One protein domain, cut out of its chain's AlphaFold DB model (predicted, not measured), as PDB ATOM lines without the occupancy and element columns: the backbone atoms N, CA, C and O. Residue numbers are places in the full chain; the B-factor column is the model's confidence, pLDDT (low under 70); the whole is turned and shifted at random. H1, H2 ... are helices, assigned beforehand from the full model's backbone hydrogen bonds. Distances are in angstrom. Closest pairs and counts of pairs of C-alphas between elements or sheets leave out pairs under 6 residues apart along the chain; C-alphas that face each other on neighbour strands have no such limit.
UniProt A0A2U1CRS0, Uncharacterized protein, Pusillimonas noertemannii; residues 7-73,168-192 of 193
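AT A GLANCE: This is residues 7 to 73 and 168 to 192 of the 193 residues of an uncharacterized protein of Pusillimonas noertemannii (UniProt A0A2U1CRS0). The longest helix, H4, runs through the middle, with H2 packed on one side of it and H3 crossing it on the opposite side. H1 stands about perpendicular to H2 and packs on it with residues 9 to 13, while the last residues, 187 to 192, stick out from the body. The printed part has 92 residues with four named helices, in the order H1, H2, H3, H4, and no named strand; its class is all helix. The whole is compact, with a radius of gyration of the C-alphas of 12.8 A, and rounded, with spans of 34 by 30 by 26 A.

IN THESE COORDINATES: Find C-alpha 170 at (45.933, 0.845, -43.104); from there H4, residues 170 to 190, runs 30.7 A to C-alpha 190 at (36.554, 11.134, -15.697). Go back to C-alpha 28 for H2, residues 28 to 41, 19.9 A long. H3 is found at residues 52 to 64 and measures 18.4 A. H1, residues 7 to 21, begins at C-alpha 7 at (27.930, 11.084, -41.618) and is 21.0 A long.

HOW THE PARTS SIT: Begin at H4 and look at Ala 174: its C-alpha is 4.5 A from that of Arg 30, the closest pair where H4 and H2 touch. These two helices run the same way at a steep tilt of 38 degrees. Move on to Leu 179, whose C-alpha is 4.8 A from that of Ala 58, the closest pair where H4 touches H3. H4 touches H3 with residues 176 to 183 alone, and the lines of H3 and H4 are about perpendicular, at 78 degrees. From H2 go outward to H1: they touch, with the C-alphas of Arg 10 and Tyr 31 closest at 7.0 A, and are about perpendicular at 83 degrees. H1 touches H2 with residues 9 to 13 alone, and H2 touches H1 with residues 31 to 35 alone. H1 and H4 are near each other, with 5 pairs of C-alphas within 10 A. H3 is apart from both H1 and H2. The helix packing is mostly crossed, with 0 of 3 touching pairs at a shallow tilt. In H1, H2, H3 and H4 every O i to N i+4 pair is within hydrogen-bond range.

THE WHOLE: The two C-alphas farthest apart, those of Asp 45 and Cys 69, are 37.4 A from each other. Residues 74 to 167 are not printed, and across this cut C-alphas 73 and 168 are 11.4 A apart; the link from H3 to H4 runs across it. The links from H1 to H2, 6 residues, and from H2 to H3, 10 residues, are short. Residues 187 to 192, of which 187 to 190 belong to H4, stand free. The mean pLDDT of the printed part is 74.0, and 37 residues are under 70, among them residues 20 to 27, 39 to 49, 65 to 70 and 185 to 192.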
ATOM      1  N   GLU A   7      27.411   9.740 -41.340       81.81
ATOM      2  CA  GLU A   7      27.930  11.084 -41.618       81.81
ATOM      3  C   GLU A   7      28.162  11.927 -40.349       81.81
ATOM      4  O   GLU A   7      29.138  12.672 -40.273       81.81
ATOM      5  N   GLN A   8      27.315  11.786 -39.325       81.62
ATOM      6  CA  GLN A   8      27.507  12.471 -38.041       81.62
ATOM      7  C   GLN A   8      28.701  11.900 -37.271       81.62
ATOM      8  O   GLN A   8      29.483  12.661 -36.704       81.62
ATOM      9  N   GLU A   9      28.868  10.578 -37.266       78.56
ATOM     10  CA  GLU A   9      30.001   9.928 -36.604       78.56
ATOM     11  C   GLU A   9      31.332  10.271 -37.280       78.56
ATOM     12  O   GLU A   9      32.321  10.534 -36.593       78.56
ATOM     13  N   ARG A  10      31.344  10.377 -38.613       79.94
ATOM     14  CA  ARG A  10      32.511  10.836 -39.383       79.94
ATOM     15  C   ARG A  10      32.944  12.245 -39.004       79.94
ATOM     16  O   ARG A  10      34.122  12.466 -38.734       79.94
ATOM     17  N   VAL A  11      32.005  13.188 -38.948       83.31
ATOM     18  CA  VAL A  11      32.301  14.586 -38.592       83.31
ATOM     19  C   VAL A  11      32.844  14.691 -37.164       83.31
ATOM     20  O   VAL A  11      33.788  15.443 -36.917       83.31
ATOM     21  N   GLU A  12      32.294  13.916 -36.229       81.81
ATOM     22  CA  GLU A  12      32.791  13.856 -34.850       81.81
ATOM     23  C   GLU A  12      34.216  13.307 -34.765       81.81
ATOM     24  O   GLU A  12      35.055  13.897 -34.083       81.81
ATOM     25  N   PHE A  13      34.500  12.207 -35.471       78.94
ATOM     26  CA  PHE A  13      35.843  11.636 -35.535       78.94
ATOM     27  C   PHE A  13      36.849  12.649 -36.076       78.94
ATOM     28  O   PHE A  13      37.898  12.862 -35.471       78.94
ATOM     29  N   GLU A  14      36.530  13.298 -37.196       78.94
ATOM     30  CA  GLU A  14      37.421  14.266 -37.832       78.94
ATOM     31  C   GLU A  14      37.687  15.485 -36.946       78.94
ATOM     32  O   GLU A  14      38.825  15.956 -36.885       78.94
ATOM     33  N   ALA A  15      36.664  15.988 -36.248       81.81
ATOM     34  CA  ALA A  15      36.804  17.106 -35.321       81.81
ATOM     35  C   ALA A  15      37.721  16.743 -34.145       81.81
ATOM     36  O   ALA A  15      38.705  17.443 -33.898       81.81
ATOM     37  N   TRP A  16      37.448  15.614 -33.487       79.31
ATOM     38  CA  TRP A  16      38.253  15.110 -32.374       79.31
ATOM     39  C   TRP A  16      39.700  14.822 -32.789       79.31
ATOM     40  O   TRP A  16      40.646  15.258 -32.132       79.31
ATOM     41  N   TYR A  17      39.891  14.116 -33.907       72.19
ATOM     42  CA  TYR A  17      41.218  13.723 -34.376       72.19
ATOM     43  C   TYR A  17      42.061  14.951 -34.737       72.19
ATOM     44  O   TYR A  17      43.244  15.031 -34.396       72.19
ATOM     45  N   ARG A  18      41.443  15.948 -35.380       75.12
ATOM     46  CA  ARG A  18      42.106  17.209 -35.713       75.12
ATOM     47  C   ARG A  18      42.496  17.996 -34.467       75.12
ATOM     48  O   ARG A  18      43.619  18.484 -34.410       75.12
ATOM     49  N   GLU A  19      41.590  18.117 -33.500       75.44
ATOM     50  CA  GLU A  19      41.845  18.810 -32.234       75.44
ATOM     51  C   GLU A  19      43.008  18.170 -31.469       75.44
ATOM     52  O   GLU A  19      43.921  18.861 -31.020       75.44
ATOM     53  N   LYS A  20      43.002  16.839 -31.357       65.38
ATOM     54  CA  LYS A  20      43.943  16.105 -30.509       65.38
ATOM     55  C   LYS A  20      45.330  15.959 -31.128       65.38
ATOM     56  O   LYS A  20      46.328  16.039 -30.418       65.38
ATOM     57  N   TYR A  21      45.393  15.721 -32.437       61.31
ATOM     58  CA  TYR A  21      46.632  15.324 -33.114       61.31
ATOM     59  C   TYR A  21      47.146  16.369 -34.101       61.31
ATOM     60  O   TYR A  21      48.108  16.097 -34.818       61.31
ATOM     61  N   ASN A  22      46.502  17.543 -34.178       62.41
ATOM     62  CA  ASN A  22      46.821  18.614 -35.129       62.41
ATOM     63  C   ASN A  22      46.992  18.091 -36.572       62.41
ATOM     64  O   ASN A  22      47.848  18.542 -37.333       62.41
ATOM     65  N   SER A  23      46.201  17.076 -36.932       62.66
ATOM     66  CA  SER A  23      46.342  16.313 -38.169       62.66
ATOM     67  C   SER A  23      45.032  16.318 -38.943       62.66
ATOM     68  O   SER A  23      43.961  16.067 -38.397       62.66
ATOM     69  N   THR A  24      45.119  16.606 -40.238       61.78
ATOM     70  CA  THR A  24      43.990  16.549 -41.182       61.78
ATOM     71  C   THR A  24      43.991  15.267 -42.012       61.78
ATOM     72  O   THR A  24      43.150  15.103 -42.894       61.78
ATOM     73  N   LEU A  25      44.941  14.359 -41.760       61.62
ATOM     74  CA  LEU A  25      45.066  13.122 -42.519       61.62
ATOM     75  C   LEU A  25      43.911  12.179 -42.164       61.62
ATOM     76  O   LEU A  25      43.869  11.612 -41.077       61.62
ATOM     77  N   TYR A  26      43.001  11.996 -43.114       63.16
ATOM     78  CA  TYR A  26      41.875  11.068 -43.046       63.16
ATOM     79  C   TYR A  26      42.216   9.765 -43.785       63.16
ATOM     80  O   TYR A  26      42.789   9.795 -44.876       63.16
ATOM     81  N   CYS A  27      41.876   8.612 -43.206       65.69
ATOM     82  CA  CYS A  27      41.799   7.352 -43.947       65.69
ATOM     83  C   CYS A  27      40.599   6.541 -43.447       65.69
ATOM     84  O   CYS A  27      40.317   6.547 -42.248       65.69
ATOM     85  N   GLU A  28      39.916   5.851 -44.360       73.56
ATOM     86  CA  GLU A  28      38.703   5.075 -44.069       73.56
ATOM     87  C   GLU A  28      38.944   4.035 -42.965       73.56
ATOM     88  O   GLU A  28      38.197   4.001 -41.997       73.56
ATOM     89  N   ALA A  29      40.074   3.321 -42.996       66.06
ATOM     90  CA  ALA A  29      40.423   2.334 -41.968       66.06
ATOM     91  C   ALA A  29      40.596   2.924 -40.548       66.06
ATOM     92  O   ALA A  29      40.337   2.240 -39.560       66.06
ATOM     93  N   ARG A  30      41.016   4.196 -40.407       72.44
ATOM     94  CA  ARG A  30      41.052   4.858 -39.084       72.44
ATOM     95  C   ARG A  30      39.648   5.128 -38.564       72.44
ATOM     96  O   ARG A  30      39.414   4.987 -37.370       72.44
ATOM     97  N   TYR A  31      38.755   5.548 -39.456       75.88
ATOM     98  CA  TYR A  31      37.364   5.803 -39.114       75.88
ATOM     99  C   TYR A  31      36.655   4.496 -38.738       75.88
ATOM    100  O   TYR A  31      36.073   4.428 -37.662       75.88
ATOM    101  N   GLU A  32      36.802   3.441 -39.543       74.88
ATOM    102  CA  GLU A  32      36.247   2.112 -39.254       74.88
ATOM    103  C   GLU A  32      36.746   1.575 -37.906       74.88
ATOM    104  O   GLU A  32      35.935   1.257 -37.039       74.88
ATOM    105  N   GLY A  33      38.064   1.589 -37.661       69.88
ATOM    106  CA  GLY A  33      38.627   1.141 -36.382       69.88
ATOM    107  C   GLY A  33      38.162   1.970 -35.176       69.88
ATOM    108  O   GLY A  33      38.009   1.440 -34.075       69.88
ATOM    109  N   TRP A  34      37.901   3.266 -35.365       74.19
ATOM    110  CA  TRP A  34      37.351   4.128 -34.318       74.19
ATOM    111  C   TRP A  34      35.863   3.865 -34.055       74.19
ATOM    112  O   TRP A  34      35.468   3.817 -32.890       74.19
ATOM    113  N   VAL A  35      35.046   3.657 -35.093       74.75
ATOM    114  CA  VAL A  35      33.624   3.297 -34.942       74.75
ATOM    115  C   VAL A  35      33.505   1.941 -34.256       74.75
ATOM    116  O   VAL A  35      32.768   1.819 -33.280       74.75
ATOM    117  N   GLU A  36      34.265   0.941 -34.709       67.88
ATOM    118  CA  GLU A  36      34.299  -0.388 -34.095       67.88
ATOM    119  C   GLU A  36      34.758  -0.320 -32.635       67.88
ATOM    120  O   GLU A  36      34.131  -0.924 -31.763       67.88
ATOM    121  N   GLY A  37      35.800   0.466 -32.347       67.25
ATOM    122  CA  GLY A  37      36.283   0.691 -30.986       67.25
ATOM    123  C   GLY A  37      35.244   1.336 -30.084       67.25
ATOM    124  O   GLY A  37      34.914   0.806 -29.026       67.25
ATOM    125  N   ARG A  38      34.644   2.436 -30.535       70.62
ATOM    126  CA  ARG A  38      33.586   3.137 -29.805       70.62
ATOM    127  C   ARG A  38      32.361   2.240 -29.594       70.62
ATOM    128  O   ARG A  38      31.836   2.179 -28.486       70.62
ATOM    129  N   ALA A  39      31.914   1.519 -30.621       67.62
ATOM    130  CA  ALA A  39      30.789   0.590 -30.524       67.62
ATOM    131  C   ALA A  39      31.086  -0.569 -29.558       67.62
ATOM    132  O   ALA A  39      30.200  -1.018 -28.827       67.62
ATOM    133  N   ALA A  40      32.340  -1.030 -29.495       62.66
ATOM    134  CA  ALA A  40      32.764  -2.017 -28.510       62.66
ATOM    135  C   ALA A  40      32.662  -1.483 -27.064       62.66
ATOM    136  O   ALA A  40      32.319  -2.270 -26.172       62.66
ATOM    137  N   LEU A  41      32.884  -0.177 -26.861       63.19
ATOM    138  CA  LEU A  41      32.939   0.523 -25.567       63.19
ATOM    139  C   LEU A  41      31.581   1.006 -25.019       63.19
ATOM    140  O   LEU A  41      31.451   1.202 -23.819       63.19
ATOM    141  N   GLN A  42      30.543   1.160 -25.849       63.19
ATOM    142  CA  GLN A  42      29.247   1.777 -25.485       63.19
ATOM    143  C   GLN A  42      28.346   1.003 -24.487       63.19
ATOM    144  O   GLN A  42      27.163   1.316 -24.346       63.19
ATOM    145  N   SER A  43      28.869   0.018 -23.759       57.94
ATOM    146  CA  SER A  43      28.161  -0.626 -22.646       57.94
ATOM    147  C   SER A  43      29.003  -0.528 -21.378       57.94
ATOM    148  O   SER A  43      30.111  -1.060 -21.365       57.94
ATOM    149  N   GLN A  44      28.451   0.077 -20.321       53.81
ATOM    150  CA  GLN A  44      29.085   0.242 -18.998       53.81
ATOM    151  C   GLN A  44      29.705  -1.054 -18.440       53.81
ATOM    152  O   GLN A  44      30.745  -1.005 -17.798       53.81
ATOM    153  N   ASP A  45      29.147  -2.225 -18.762       55.25
ATOM    154  CA  ASP A  45      29.685  -3.532 -18.346       55.25
ATOM    155  C   ASP A  45      31.000  -3.944 -19.051       55.25
ATOM    156  O   ASP A  45      31.574  -4.984 -18.723       55.25
ATOM    157  N   ARG A  46      31.478  -3.193 -20.058       58.62
ATOM    158  CA  ARG A  46      32.615  -3.595 -20.911       58.62
ATOM    159  C   ARG A  46      33.868  -2.746 -20.812       58.62
ATOM    160  O   ARG A  46      34.900  -3.214 -21.292       58.62
ATOM    161  N   GLU A  47      33.846  -1.595 -20.147       55.38
ATOM    162  CA  GLU A  47      35.106  -0.922 -19.819       55.38
ATOM    163  C   GLU A  47      35.958  -1.829 -18.933       55.38
ATOM    164  O   GLU A  47      37.092  -2.135 -19.304       55.38
ATOM    165  N   ASP A  48      35.364  -2.400 -17.876       61.06
ATOM    166  CA  ASP A  48      35.950  -3.418 -16.987       61.06
ATOM    167  C   ASP A  48      36.392  -4.708 -17.695       61.06
ATOM    168  O   ASP A  48      37.246  -5.432 -17.183       61.06
ATOM    169  N   ALA A  49      35.886  -4.969 -18.903       69.62
ATOM    170  CA  ALA A  49      36.288  -6.111 -19.718       69.62
ATOM    171  C   ALA A  49      37.587  -5.872 -20.511       69.62
ATOM    172  O   ALA A  49      38.192  -6.838 -20.981       69.62
ATOM    173  N   ILE A  50      38.039  -4.620 -20.670       77.56
ATOM    174  CA  ILE A  50      39.300  -4.320 -21.362       77.56
ATOM    175  C   ILE A  50      40.470  -4.646 -20.434       77.56
ATOM    176  O   ILE A  50      40.592  -4.029 -19.371       77.56
ATOM    177  N   PRO A  51      41.384  -5.543 -20.837       84.81
ATOM    178  CA  PRO A  51      42.529  -5.884 -20.009       84.81
ATOM    179  C   PRO A  51      43.391  -4.658 -19.682       84.81
ATOM    180  O   PRO A  51      43.660  -3.816 -20.544       84.81
ATOM    181  N   ALA A  52      43.874  -4.576 -18.440       83.88
ATOM    182  CA  ALA A  52      44.639  -3.431 -17.942       83.88
ATOM    183  C   ALA A  52      45.875  -3.098 -18.801       83.88
ATOM    184  O   ALA A  52      46.196  -1.929 -19.000       83.88
ATOM    185  N   ASN A  53      46.539  -4.108 -19.372       85.56
ATOM    186  CA  ASN A  53      47.671  -3.913 -20.281       85.56
ATOM    187  C   ASN A  53      47.265  -3.247 -21.606       85.56
ATOM    188  O   ASN A  53      48.043  -2.466 -22.144       85.56
ATOM    189  N   ILE A  54      46.059  -3.510 -22.126       88.19
ATOM    190  CA  ILE A  54      45.541  -2.819 -23.317       88.19
ATOM    191  C   ILE A  54      45.254  -1.350 -22.994       88.19
ATOM    192  O   ILE A  54      45.612  -0.477 -23.782       88.19
ATOM    193  N   ARG A  55      44.686  -1.058 -21.815       85.38
ATOM    194  CA  ARG A  55      44.457   0.328 -21.368       85.38
ATOM    195  C   ARG A  55      45.768   1.097 -21.204       85.38
ATOM    196  O   ARG A  55      45.892   2.203 -21.715       85.38
ATOM    197  N   LEU A  56      46.771   0.483 -20.577       87.25
ATOM    198  CA  LEU A  56      48.098   1.087 -20.437       87.25
ATOM    199  C   LEU A  56      48.758   1.347 -21.802       87.25
ATOM    200  O   LEU A  56      49.390   2.380 -22.001       87.25
ATOM    201  N   MET A  57      48.593   0.437 -22.772       90.19
ATOM    202  CA  MET A  57      49.057   0.677 -24.143       90.19
ATOM    203  C   MET A  57      48.333   1.857 -24.798       90.19
ATOM    204  O   MET A  57      48.991   2.676 -25.432       90.19
ATOM    205  N   ALA A  58      47.013   1.971 -24.631       88.25
ATOM    206  CA  ALA A  58      46.232   3.092 -25.151       88.25
ATOM    207  C   ALA A  58      46.714   4.445 -24.596       88.25
ATOM    208  O   ALA A  58      46.928   5.384 -25.364       88.25
ATOM    209  N   GLU A  59      46.961   4.523 -23.286       86.81
ATOM    210  CA  GLU A  59      47.508   5.717 -22.626       86.81
ATOM    211  C   GLU A  59      48.885   6.103 -23.186       86.81
ATOM    212  O   GLU A  59      49.112   7.259 -23.550       86.81
ATOM    213  N   ARG A  60      49.791   5.127 -23.307       89.06
ATOM    214  CA  ARG A  60      51.150   5.336 -23.831       89.06
ATOM    215  C   ARG A  60      51.139   5.790 -25.289       89.06
ATOM    216  O   ARG A  60      51.794   6.765 -25.630       89.06
ATOM    217  N   ILE A  61      50.329   5.157 -26.139       87.81
ATOM    218  CA  ILE A  61      50.162   5.558 -27.547       87.81
ATOM    219  C   ILE A  61      49.654   6.999 -27.658       87.81
ATOM    220  O   ILE A  61      50.078   7.732 -28.559       87.81
ATOM    221  N   ALA A  62      48.741   7.410 -26.775       81.50
ATOM    222  CA  ALA A  62      48.231   8.775 -26.755       81.50
ATOM    223  C   ALA A  62      49.332   9.793 -26.417       81.50
ATOM    224  O   ALA A  62      49.384  10.839 -27.063       81.50
ATOM    225  N   ALA A  63      50.227   9.471 -25.476       80.88
ATOM    226  CA  ALA A  63      51.397  10.292 -25.156       80.88
ATOM    227  C   ALA A  63      52.405  10.336 -26.322       80.88
ATOM    228  O   ALA A  63      52.761  11.414 -26.797       80.88
ATOM    229  N   ASP A  64      52.764   9.170 -26.863       79.38
ATOM    230  CA  ASP A  64      53.754   9.006 -27.934       79.38
ATOM    231  C   ASP A  64      53.387   9.754 -29.231       79.38
ATOM    232  O   ASP A  64      54.249  10.160 -30.007       79.38
ATOM    233  N   THR A  65      52.090   9.925 -29.512       68.06
ATOM    234  CA  THR A  65      51.632  10.567 -30.758       68.06
ATOM    235  C   THR A  65      51.977  12.063 -30.804       68.06
ATOM    236  O   THR A  65      52.074  12.626 -31.892       68.06
ATOM    237  N   PHE A  66      52.188  12.713 -29.655       61.09
ATOM    238  CA  PHE A  66      52.518  14.140 -29.591       61.09
ATOM    239  C   PHE A  66      54.020  14.422 -29.752       61.09
ATOM    240  O   PHE A  66      54.407  15.495 -30.208       61.09
ATOM    241  N   GLU A  67      54.877  13.465 -29.399       62.97
ATOM    242  CA  GLU A  67      56.321  13.691 -29.269       62.97
ATOM    243  C   GLU A  67      57.105  13.519 -30.581       62.97
ATOM    244  O   GLU A  67      58.325  13.712 -30.616       62.97
ATOM    245  N   HIS A  68      56.440  13.153 -31.682       65.81
ATOM    246  CA  HIS A  68      57.113  12.769 -32.922       65.81
ATOM    247  C   HIS A  68      56.541  13.479 -34.150       65.81
ATOM    248  O   HIS A  68      55.336  13.509 -34.376       65.81
ATOM    249  N   CYS A  69      57.428  13.971 -35.018       65.88
ATOM    250  CA  CYS A  69      57.066  14.590 -36.300       65.88
ATOM    251  C   CYS A  69      56.647  13.569 -37.386       65.88
ATOM    252  O   CYS A  69      56.554  13.928 -38.560       65.88
ATOM    253  N   THR A  70      56.422  12.301 -37.022       67.50
ATOM    254  CA  THR A  70      56.155  11.189 -37.946       67.50
ATOM    255  C   THR A  70      54.708  10.723 -37.816       67.50
ATOM    256  O   THR A  70      54.242  10.411 -36.723       67.50
ATOM    257  N   ALA A  71      53.988  10.634 -38.940       71.62
ATOM    258  CA  ALA A  71      52.621  10.117 -38.950       71.62
ATOM    259  C   ALA A  71      52.586   8.618 -38.596       71.62
ATOM    260  O   ALA A  71      53.341   7.830 -39.169       71.62
ATOM    261  N   ASP A  72      51.671   8.245 -37.694       82.06
ATOM    262  CA  ASP A  72      51.438   6.874 -37.209       82.06
ATOM    263  C   ASP A  72      52.732   6.153 -36.784       82.06
ATOM    264  O   ASP A  72      53.129   5.181 -37.435       82.06
ATOM    265  N   PRO A  73      53.412   6.615 -35.721       89.12
ATOM    266  CA  PRO A  73      54.752   6.143 -35.393       89.12
ATOM    267  C   PRO A  73      54.782   4.630 -35.140       89.12
ATOM    268  O   PRO A  73      53.890   4.083 -34.486       89.12
ATOM    269  N   ARG A 168      51.474   4.435 -44.677       83.31
ATOM    270  CA  ARG A 168      50.859   3.641 -45.765       83.31
ATOM    271  C   ARG A 168      50.241   2.325 -45.293       83.31
ATOM    272  O   ARG A 168      49.696   1.592 -46.110       83.31
ATOM    273  N   ASN A 169      50.286   2.044 -43.995       87.56
ATOM    274  CA  ASN A 169      49.762   0.819 -43.410       87.56
ATOM    275  C   ASN A 169      48.365   1.076 -42.816       87.56
ATOM    276  O   ASN A 169      48.224   1.707 -41.770       87.56
ATOM    277  N   HIS A 170      47.322   0.623 -43.513       84.69
ATOM    278  CA  HIS A 170      45.933   0.845 -43.104       84.69
ATOM    279  C   HIS A 170      45.546   0.042 -41.850       84.69
ATOM    280  O   HIS A 170      44.809   0.562 -41.018       84.69
ATOM    281  N   GLU A 171      46.101  -1.158 -41.661       87.38
ATOM    282  CA  GLU A 171      45.880  -1.976 -40.461       87.38
ATOM    283  C   GLU A 171      46.516  -1.330 -39.223       87.38
ATOM    284  O   GLU A 171      45.885  -1.225 -38.175       87.38
ATOM    285  N   TRP A 172      47.739  -0.802 -39.354       89.31
ATOM    286  CA  TRP A 172      48.413  -0.072 -38.273       89.31
ATOM    287  C   TRP A 172      47.631   1.171 -37.852       89.31
ATOM    288  O   TRP A 172      47.447   1.448 -36.666       89.31
ATOM    289  N   LYS A 173      47.125   1.906 -38.841       85.56
ATOM    290  CA  LYS A 173      46.256   3.060 -38.629       85.56
ATOM    291  C   LYS A 173      44.967   2.689 -37.896       85.56
ATOM    292  O   LYS A 173      44.608   3.395 -36.955       85.56
ATOM    293  N   ALA A 174      44.301   1.608 -38.301       83.50
ATOM    294  CA  ALA A 174      43.081   1.121 -37.660       83.50
ATOM    295  C   ALA A 174      43.340   0.695 -36.208       83.50
ATOM    296  O   ALA A 174      42.647   1.153 -35.301       83.50
ATOM    297  N   LEU A 175      44.398  -0.087 -35.966       87.38
ATOM    298  CA  LEU A 175      44.802  -0.513 -34.624       87.38
ATOM    299  C   LEU A 175      45.085   0.682 -33.707       87.38
ATOM    300  O   LEU A 175      44.608   0.726 -32.573       87.38
ATOM    301  N   ARG A 176      45.843   1.674 -34.189       88.12
ATOM    302  CA  ARG A 176      46.122   2.888 -33.412       88.12
ATOM    303  C   ARG A 176      44.853   3.686 -33.138       88.12
ATOM    304  O   ARG A 176      44.674   4.137 -32.013       88.12
ATOM    305  N   ALA A 177      43.975   3.848 -34.126       83.50
ATOM    306  CA  ALA A 177      42.705   4.550 -33.945       83.50
ATOM    307  C   ALA A 177      41.818   3.858 -32.897       83.50
ATOM    308  O   ALA A 177      41.282   4.528 -32.013       83.50
ATOM    309  N   PHE A 178      41.744   2.526 -32.938       85.12
ATOM    310  CA  PHE A 178      41.054   1.721 -31.935       85.12
ATOM    311  C   PHE A 178      41.638   1.949 -30.533       85.12
ATOM    312  O   PHE A 178      40.903   2.300 -29.611       85.12
ATOM    313  N   LEU A 179      42.959   1.839 -30.362       87.00
ATOM    314  CA  LEU A 179      43.608   2.041 -29.059       87.00
ATOM    315  C   LEU A 179      43.407   3.469 -28.526       87.00
ATOM    316  O   LEU A 179      43.116   3.651 -27.350       87.00
ATOM    317  N   LEU A 180      43.468   4.486 -29.386       83.56
ATOM    318  CA  LEU A 180      43.192   5.873 -29.000       83.56
ATOM    319  C   LEU A 180      41.722   6.101 -28.611       83.56
ATOM    320  O   LEU A 180      41.444   6.933 -27.747       83.56
ATOM    321  N   SER A 181      40.783   5.354 -29.202       81.75
ATOM    322  CA  SER A 181      39.367   5.420 -28.818       81.75
ATOM    323  C   SER A 181      39.129   4.950 -27.376       81.75
ATOM    324  O   SER A 181      38.282   5.517 -26.687       81.75
ATOM    325  N   ILE A 182      39.932   3.991 -26.892       82.94
ATOM    326  CA  ILE A 182      39.877   3.492 -25.510       82.94
ATOM    327  C   ILE A 182      40.319   4.577 -24.518       82.94
ATOM    328  O   ILE A 182      39.628   4.822 -23.532       82.94
ATOM    329  N   ASP A 183      41.442   5.261 -24.773       79.38
ATOM    330  CA  ASP A 183      41.894   6.375 -23.916       79.38
ATOM    331  C   ASP A 183      40.888   7.538 -23.926       79.38
ATOM    332  O   ASP A 183      40.670   8.179 -22.898       79.38
ATOM    333  N   HIS A 184      40.246   7.799 -25.069       72.19
ATOM    334  CA  HIS A 184      39.256   8.864 -25.190       72.19
ATOM    335  C   HIS A 184      37.983   8.601 -24.376       72.19
ATOM    336  O   HIS A 184      37.553   9.504 -23.657       72.19
ATOM    337  N   ALA A 185      37.408   7.395 -24.468       68.94
ATOM    338  CA  ALA A 185      36.209   7.021 -23.715       68.94
ATOM    339  C   ALA A 185      36.415   7.225 -22.207       68.94
ATOM    340  O   ALA A 185      35.660   7.962 -21.576       68.94
ATOM    341  N   ARG A 186      37.544   6.734 -21.679       69.69
ATOM    342  CA  ARG A 186      37.897   6.878 -20.263       69.69
ATOM    343  C   ARG A 186      37.965   8.336 -19.790       69.69
ATOM    344  O   ARG A 186      37.565   8.647 -18.674       69.69
ATOM    345  N   ARG A 187      38.517   9.243 -20.604       68.88
ATOM    346  CA  ARG A 187      38.659  10.661 -20.211       68.88
ATOM    347  C   ARG A 187      37.322  11.396 -20.178       68.88
ATOM    348  O   ARG A 187      37.137  12.242 -19.316       68.88
ATOM    349  N   ILE A 188      36.388  11.049 -21.067       64.75
ATOM    350  CA  ILE A 188      35.033  11.617 -21.037       64.75
ATOM    351  C   ILE A 188      34.306  11.225 -19.745       64.75
ATOM    352  O   ILE A 188      33.585  12.046 -19.187       64.75
ATOM    353  N   GLU A 189      34.503   9.998 -19.259       58.88
ATOM    354  CA  GLU A 189      33.887   9.543 -18.009       58.88
ATOM    355  C   GLU A 189      34.525  10.177 -16.759       58.88
ATOM    356  O   GLU A 189      33.827  10.415 -15.777       58.88
ATOM    357  N   GLY A 190      35.822  10.506 -16.806       54.44
ATOM    358  CA  GLY A 190      36.554  11.134 -15.697       54.44
ATOM    359  C   GLY A 190      36.378  12.653 -15.551       54.44
ATOM    360  O   GLY A 190      36.489  13.160 -14.441       54.44
ATOM    361  N   ASP A 191      36.073  13.381 -16.629       47.00
ATOM    362  CA  ASP A 191      35.859  14.845 -16.607       47.00
ATOM    363  C   ASP A 191      34.403  15.240 -16.244       47.00
ATOM    364  O   ASP A 191      34.011  16.405 -16.353       47.00
ATOM    365  N   GLY A 192      33.580  14.261 -15.842       43.38
ATOM    366  CA  GLY A 192      32.177  14.424 -15.445       43.38
ATOM    367  C   GLY A 192      31.909  14.512 -13.934       43.38
ATOM    368  O   GLY A 192      30.735  14.559 -13.559       43.38
TER     369      GLY A 192